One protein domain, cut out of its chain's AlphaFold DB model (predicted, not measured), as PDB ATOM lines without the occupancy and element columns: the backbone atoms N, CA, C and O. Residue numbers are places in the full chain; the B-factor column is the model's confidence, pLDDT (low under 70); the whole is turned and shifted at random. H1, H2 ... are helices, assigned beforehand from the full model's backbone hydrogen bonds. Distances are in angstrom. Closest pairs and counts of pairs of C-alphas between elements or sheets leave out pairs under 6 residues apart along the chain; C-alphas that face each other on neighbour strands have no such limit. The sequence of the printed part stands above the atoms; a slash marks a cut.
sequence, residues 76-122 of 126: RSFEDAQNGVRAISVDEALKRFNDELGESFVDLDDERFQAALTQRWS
ATOM      1  N   ARG A  76      38.297  -2.526   4.805       97.06
ATOM      2  CA  ARG A  76      39.363  -1.525   4.710       97.06
ATOM      3  C   ARG A  76      39.481  -0.978   3.291       97.06
ATOM      4  O   ARG A  76      39.593   0.225   3.114       97.06
ATOM      5  N   SER A  77      39.423  -1.842   2.283       94.56
ATOM      6  CA  SER A  77      39.481  -1.451   0.872       94.56
ATOM      7  C   SER A  77      38.282  -0.587   0.475       94.56
ATOM      8  O   SER A  77      38.423   0.333  -0.330       94.56
ATOM      9  N   PHE A  78      37.109  -0.861   1.053       93.94
ATOM     10  CA  PHE A  78      35.933  -0.006   0.909       93.94
ATOM     11  C   PHE A  78      36.161   1.376   1.536       93.94
ATOM     12  O   PHE A  78      35.953   2.386   0.866       93.94
ATOM     13  N   GLU A  79      36.626   1.435   2.784       96.44
ATOM     14  CA  GLU A  79      36.910   2.692   3.490       96.44
ATOM     15  C   GLU A  79      37.990   3.517   2.791       96.44
ATOM     16  O   GLU A  79      37.824   4.723   2.623       96.44
ATOM     17  N   ASP A  80      39.064   2.876   2.328       95.31
ATOM     18  CA  ASP A  80      40.121   3.515   1.549       95.31
ATOM     19  C   ASP A  80      39.529   4.170   0.290       95.31
ATOM     20  O   ASP A  80      39.771   5.349   0.033       95.31
ATOM     21  N   ALA A  81      38.683   3.455  -0.456       91.00
ATOM     22  CA  ALA A  81      38.031   4.005  -1.643       91.00
ATOM     23  C   ALA A  81      37.059   5.154  -1.321       91.00
ATOM     24  O   ALA A  81      37.047   6.153  -2.040       91.00
ATOM     25  N   GLN A  82      36.260   5.042  -0.253       93.06
ATOM     26  CA  GLN A  82      35.344   6.107   0.183       93.06
ATOM     27  C   GLN A  82      36.091   7.365   0.634       93.06
ATOM     28  O   GLN A  82      35.641   8.477   0.376       93.06
ATOM     29  N   ASN A  83      37.254   7.192   1.259       94.88
ATOM     30  CA  ASN A  83      38.090   8.286   1.743       94.88
ATOM     31  C   ASN A  83      39.082   8.801   0.685       94.88
ATOM     32  O   ASN A  83      39.954   9.609   1.002       94.88
ATOM     33  N   GLY A  84      38.985   8.328  -0.565       90.81
ATOM     34  CA  GLY A  84      39.862   8.753  -1.658       90.81
ATOM     35  C   GLY A  84      41.330   8.361  -1.463       90.81
ATOM     36  O   GLY A  84      42.226   8.969  -2.050       90.81
ATOM     37  N   VAL A  85      41.610   7.348  -0.643       91.00
ATOM     38  CA  VAL A  85      42.965   6.846  -0.414       91.00
ATOM     39  C   VAL A  85      43.493   6.279  -1.730       91.00
ATOM     40  O   VAL A  85      42.933   5.341  -2.291       91.00
ATOM     41  N   ARG A  86      44.592   6.864  -2.228       82.44
ATOM     42  CA  ARG A  86      45.186   6.580  -3.552       82.44
ATOM     43  C   ARG A  86      44.292   6.940  -4.744       82.44
ATOM     44  O   ARG A  86      44.556   6.466  -5.849       82.44
ATOM     45  N   ALA A  87      43.272   7.776  -4.550       87.00
ATOM     46  CA  ALA A  87      42.588   8.386  -5.680       87.00
ATOM     47  C   ALA A  87      43.598   9.198  -6.505       87.00
ATOM     48  O   ALA A  87      44.456   9.890  -5.951       87.00
ATOM     49  N   ILE A  88      43.504   9.092  -7.827       89.50
ATOM     50  CA  ILE A  88      44.227   9.977  -8.739       89.50
ATOM     51  C   ILE A  88      43.315  11.157  -9.071       89.50
ATOM     52  O   ILE A  88      42.122  10.971  -9.309       89.50
ATOM     53  N   SER A  89      43.862  12.370  -9.047       89.12
ATOM     54  CA  SER A  89      43.163  13.546  -9.563       89.12
ATOM     55  C   SER A  89      43.176  13.544 -11.092       89.12
ATOM     56  O   SER A  89      43.962  12.824 -11.715       89.12
ATOM     57  N   VAL A  90      42.336  14.386 -11.701       88.81
ATOM     58  CA  VAL A  90      42.391  14.653 -13.147       88.81
ATOM     59  C   VAL A  90      43.774  15.173 -13.544       88.81
ATOM     60  O   VAL A  90      44.351  14.666 -14.498       88.81
ATOM     61  N   ASP A  91      44.360  16.080 -12.759       91.12
ATOM     62  CA  ASP A  91      45.711  16.605 -13.003       91.12
ATOM     63  C   ASP A  91      46.782  15.507 -13.009       91.12
ATOM     64  O   ASP A  91      47.665  15.490 -13.864       91.12
ATOM     65  N   GLU A  92      46.709  14.563 -12.066       92.19
ATOM     66  CA  GLU A  92      47.634  13.428 -12.015       92.19
ATOM     67  C   GLU A  92      47.419  12.487 -13.209       92.19
ATOM     68  O   GLU A  92      48.388  11.983 -13.778       92.19
ATOM     69  N   ALA A  93      46.169  12.261 -13.622       90.62
ATOM     70  CA  ALA A  93      45.867  11.482 -14.818       90.62
ATOM     71  C   ALA A  93      46.432  12.153 -16.083       90.62
ATOM     72  O   ALA A  93      47.156  11.506 -16.840       90.62
ATOM     73  N   LEU A  94      46.181  13.454 -16.268       92.00
ATOM     74  CA  LEU A  94      46.723  14.262 -17.366       92.00
ATOM     75  C   LEU A  94      48.247  14.231 -17.383       92.00
ATOM     76  O   LEU A  94      48.845  13.986 -18.426       92.00
ATOM     77  N   LYS A  95      48.891  14.398 -16.224       93.25
ATOM     78  CA  LYS A  95      50.347  14.309 -16.112       93.25
ATOM     79  C   LYS A  95      50.871  12.953 -16.590       93.25
ATOM     80  O   LYS A  95      51.838  12.919 -17.341       93.25
ATOM     81  N   ARG A  96      50.241  11.841 -16.203       93.12
ATOM     82  CA  ARG A  96      50.652  10.503 -16.670       93.12
ATOM     83  C   ARG A  96      50.476  10.334 -18.175       93.12
ATOM     84  O   ARG A  96      51.323   9.712 -18.807       93.12
ATOM     85  N   PHE A  97      49.404  10.882 -18.744       92.25
ATOM     86  CA  PHE A  97      49.216  10.863 -20.191       92.25
ATOM     87  C   PHE A  97      50.244  11.725 -20.922       92.25
ATOM     88  O   PHE A  97      50.781  11.275 -21.927       92.25
ATOM     89  N   ASN A  98      50.560  12.910 -20.406       94.00
ATOM     90  CA  ASN A  98      51.622  13.768 -20.930       94.00
ATOM     91  C   ASN A  98      52.981  13.053 -20.898       94.00
ATOM     92  O   ASN A  98      53.692  13.033 -21.902       94.00
ATOM     93  N   ASP A  99      53.303  12.404 -19.772       94.50
ATOM     94  CA  ASP A  99      54.534  11.626 -19.597       94.50
ATOM     95  C   ASP A  99      54.622  10.469 -20.629       94.50
ATOM     96  O   ASP A  99      55.696  10.212 -21.171       94.50
ATOM     97  N   GLU A 100      53.506   9.798 -20.945       93.06
ATOM     98  CA  GLU A 100      53.449   8.690 -21.921       93.06
ATOM     99  C   GLU A 100      53.407   9.154 -23.389       93.06
ATOM    100  O   GLU A 100      54.007   8.521 -24.259       93.06
ATOM    101  N   LEU A 101      52.691  10.240 -23.692       90.12
ATOM    102  CA  LEU A 101      52.538  10.773 -25.053       90.12
ATOM    103  C   LEU A 101      53.716  11.667 -25.466       90.12
ATOM    104  O   LEU A 101      53.904  11.911 -26.655       90.12
ATOM    105  N   GLY A 102      54.523  12.135 -24.510       93.06
ATOM    106  CA  GLY A 102      55.626  13.062 -24.767       93.06
ATOM    107  C   GLY A 102      55.157  14.464 -25.170       93.06
ATOM    108  O   GLY A 102      55.913  15.213 -25.788       93.06
ATOM    109  N   GLU A 103      53.918  14.813 -24.828       90.88
ATOM    110  CA  GLU A 103      53.272  16.090 -25.131       90.88
ATOM    111  C   GLU A 103      52.729  16.742 -23.853       90.88
ATOM    112  O   GLU A 103      52.662  16.110 -22.802       90.88
ATOM    113  N   SER A 104      52.352  18.020 -23.936       91.94
ATOM    114  CA  SER A 104      51.802  18.780 -22.808       91.94
ATOM    115  C   SER A 104      50.367  19.210 -23.095       91.94
ATOM    116  O   SER A 104      50.131  20.245 -23.728       91.94
ATOM    117  N   PHE A 105      49.414  18.427 -22.601       92.12
ATOM    118  CA  PHE A 105      47.989  18.741 -22.570       92.12
ATOM    119  C   PHE A 105      47.603  19.316 -21.205       92.12
ATOM    120  O   PHE A 105      48.205  18.976 -20.181       92.12
ATOM    121  N   VAL A 106      46.618  20.214 -21.201       87.81
ATOM    122  CA  VAL A 106      46.191  20.956 -20.002       87.81
ATOM    123  C   VAL A 106      44.790  20.582 -19.525       87.81
ATOM    124  O   VAL A 106      44.453  20.895 -18.390       87.81
ATOM    125  N   ASP A 107      43.999  19.918 -20.369       87.75
ATOM    126  CA  ASP A 107      42.614  19.543 -20.085       87.75
ATOM    127  C   ASP A 107      42.230  18.265 -20.856       87.75
ATOM    128  O   ASP A 107      42.808  17.966 -21.904       87.75
ATOM    129  N   LEU A 108      41.255  17.519 -20.336       82.12
ATOM    130  CA  LEU A 108      40.655  16.339 -20.964       82.12
ATOM    131  C   LEU A 108      39.846  16.696 -22.225       82.12
ATOM    132  O   LEU A 108      39.718  15.863 -23.126       82.12
ATOM    133  N   ASP A 109      39.349  17.933 -22.306       83.75
ATOM    134  CA  ASP A 109      38.595  18.450 -23.455       83.75
ATOM    135  C   ASP A 109      39.495  18.971 -24.597       83.75
ATOM    136  O   ASP A 109      38.993  19.416 -25.629       83.75
ATOM    137  N   ASP A 110      40.829  18.913 -24.462       85.38
ATOM    138  CA  ASP A 110      41.746  19.291 -25.547       85.38
ATOM    139  C   ASP A 110      41.574  18.328 -26.740       85.38
ATOM    140  O   ASP A 110      41.877  17.136 -26.663       85.38
ATOM    141  N   GLU A 111      41.114  18.845 -27.881       87.31
ATOM    142  CA  GLU A 111      40.895  18.051 -29.096       87.31
ATOM    143  C   GLU A 111      42.167  17.316 -29.553       87.31
ATOM    144  O   GLU A 111      42.099  16.195 -30.065       87.31
ATOM    145  N   ARG A 112      43.352  17.906 -29.331       91.31
ATOM    146  CA  ARG A 112      44.636  17.267 -29.659       91.31
ATOM    147  C   ARG A 112      44.912  16.096 -28.731       91.31
ATOM    148  O   ARG A 112      45.417  15.071 -29.185       91.31
ATOM    149  N   PHE A 113      44.553  16.233 -27.456       87.62
ATOM    150  CA  PHE A 113      44.665  15.154 -26.485       87.62
ATOM    151  C   PHE A 113      43.776  13.977 -26.893       87.62
ATOM    152  O   PHE A 113      44.261  12.855 -27.040       87.62
ATOM    153  N   GLN A 114      42.500  14.234 -27.190       85.56
ATOM    154  CA  GLN A 114      41.551  13.210 -27.638       85.56
ATOM    155  C   GLN A 114      41.998  12.526 -28.941       85.56
ATOM    156  O   GLN A 114      41.906  11.298 -29.068       85.56
ATOM    157  N   ALA A 115      42.536  13.293 -29.894       84.88
ATOM    158  CA  ALA A 115      43.098  12.757 -31.130       84.88
ATOM    159  C   ALA A 115      44.316  11.852 -30.868       84.88
ATOM    160  O   ALA A 115      44.382  10.749 -31.416       84.88
ATOM    161  N   ALA A 116      45.241  12.271 -29.996       86.19
ATOM    162  CA  ALA A 116      46.416  11.486 -29.620       86.19
ATOM    163  C   ALA A 116      46.029  10.174 -28.914       86.19
ATOM    164  O   ALA A 116      46.545   9.108 -29.264       86.19
ATOM    165  N   LEU A 117      45.068  10.220 -27.979       84.62
ATOM    166  CA  LEU A 117      44.521   9.022 -27.330       84.62
ATOM    167  C   LEU A 117      43.915   8.058 -28.354       84.62
ATOM    168  O   LEU A 117      44.193   6.856 -28.327       84.62
ATOM    169  N   THR A 118      43.108   8.591 -29.274       79.81
ATOM    170  CA  THR A 118      42.442   7.809 -30.319       79.81
ATOM    171  C   THR A 118      43.467   7.127 -31.217       79.81
ATOM    172  O   THR A 118      43.395   5.918 -31.410       79.81
ATOM    173  N   GLN A 119      44.466   7.862 -31.708       82.19
ATOM    174  CA  GLN A 119      45.509   7.308 -32.571       82.19
ATOM    175  C   GLN A 119      46.312   6.198 -31.881       82.19
ATOM    176  O   GLN A 119      46.701   5.221 -32.519       82.19
ATOM    177  N   ARG A 120      46.600   6.358 -30.587       81.88
ATOM    178  CA  ARG A 120      47.469   5.442 -29.843       81.88
ATOM    179  C   ARG A 120      46.742   4.185 -29.362       81.88
ATOM    180  O   ARG A 120      47.354   3.116 -29.337       81.88
ATOM    181  N   TRP A 121      45.483   4.320 -28.943       77.94
ATOM    182  CA  TRP A 121      44.790   3.301 -28.147       77.94
ATOM    183  C   TRP A 121      43.376   2.946 -28.614       77.94
ATOM    184  O   TRP A 121      42.805   1.994 -28.081       77.94
ATOM    185  N   SER A 122      42.794   3.639 -29.594       72.38
ATOM    186  CA  SER A 122      41.488   3.225 -30.113       72.38
ATOM    187  C   SER A 122      41.610   1.929 -30.911       72.38
ATOM    188  O   SER A 122      42.322   1.858 -31.909       72.38
TER     189      SER A 122
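What this domain is: This is residues 76 to 122 of the 126 residues of an uncharacterized protein of Acidimicrobiaceae bacterium (UniProt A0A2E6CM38). H2 and H3 form a small, loosely joined head at one end of an elongated shape, the end of H2 near H3 and the two helices steeply angled. A thin strip of chain with no named element, residues 83 to 89, leads away from H2 to the short helix H1 at the far end, where residues 78 to 84 stick out free of the rest. The printed part has 47 residues with three named helices, in the order H1, H2, H3, and no named strand; the class is all helix. The whole is loose, with a radius of gyration of the C-alphas of 13.7 A, and spans 39 by 21 by 18 A.

Where its parts are: H2, the longest helix, has residues 90 to 101 and measures 16.1 A from C-alpha 90 at (42.391, 14.653, -13.147) to C-alpha 101. H3, residues 111 to 121, measures 15.3 A and ends with C-alpha 121 at (44.790, 3.301, -28.147). H1, residues 76 to 82, begins with C-alpha 76 at (39.363, -1.525, 4.710).

How they stand to each other: H2 and H3 are close but not clearly touching, with 1 pair of C-alphas within 8 A. This closest pair, the C-alphas of Leu 101 and Ala 116, is 7.7 A apart. Their lines stand at a steep tilt of 60 degrees, and they run the same way. H1 is apart from H2 and from H3. In H1, H2 and H3 every O i to N i+4 pair is within hydrogen-bond range.

The domain as a whole: The two C-alphas farthest apart, those of Arg 76 and Arg 112, are 39.5 A apart. The printed part has no cut. The links H1 to H2, of 7 residues, and H2 to H3, of 9 residues, are short. The mean pLDDT of the printed part is 89.1, and no printed residue is under 70.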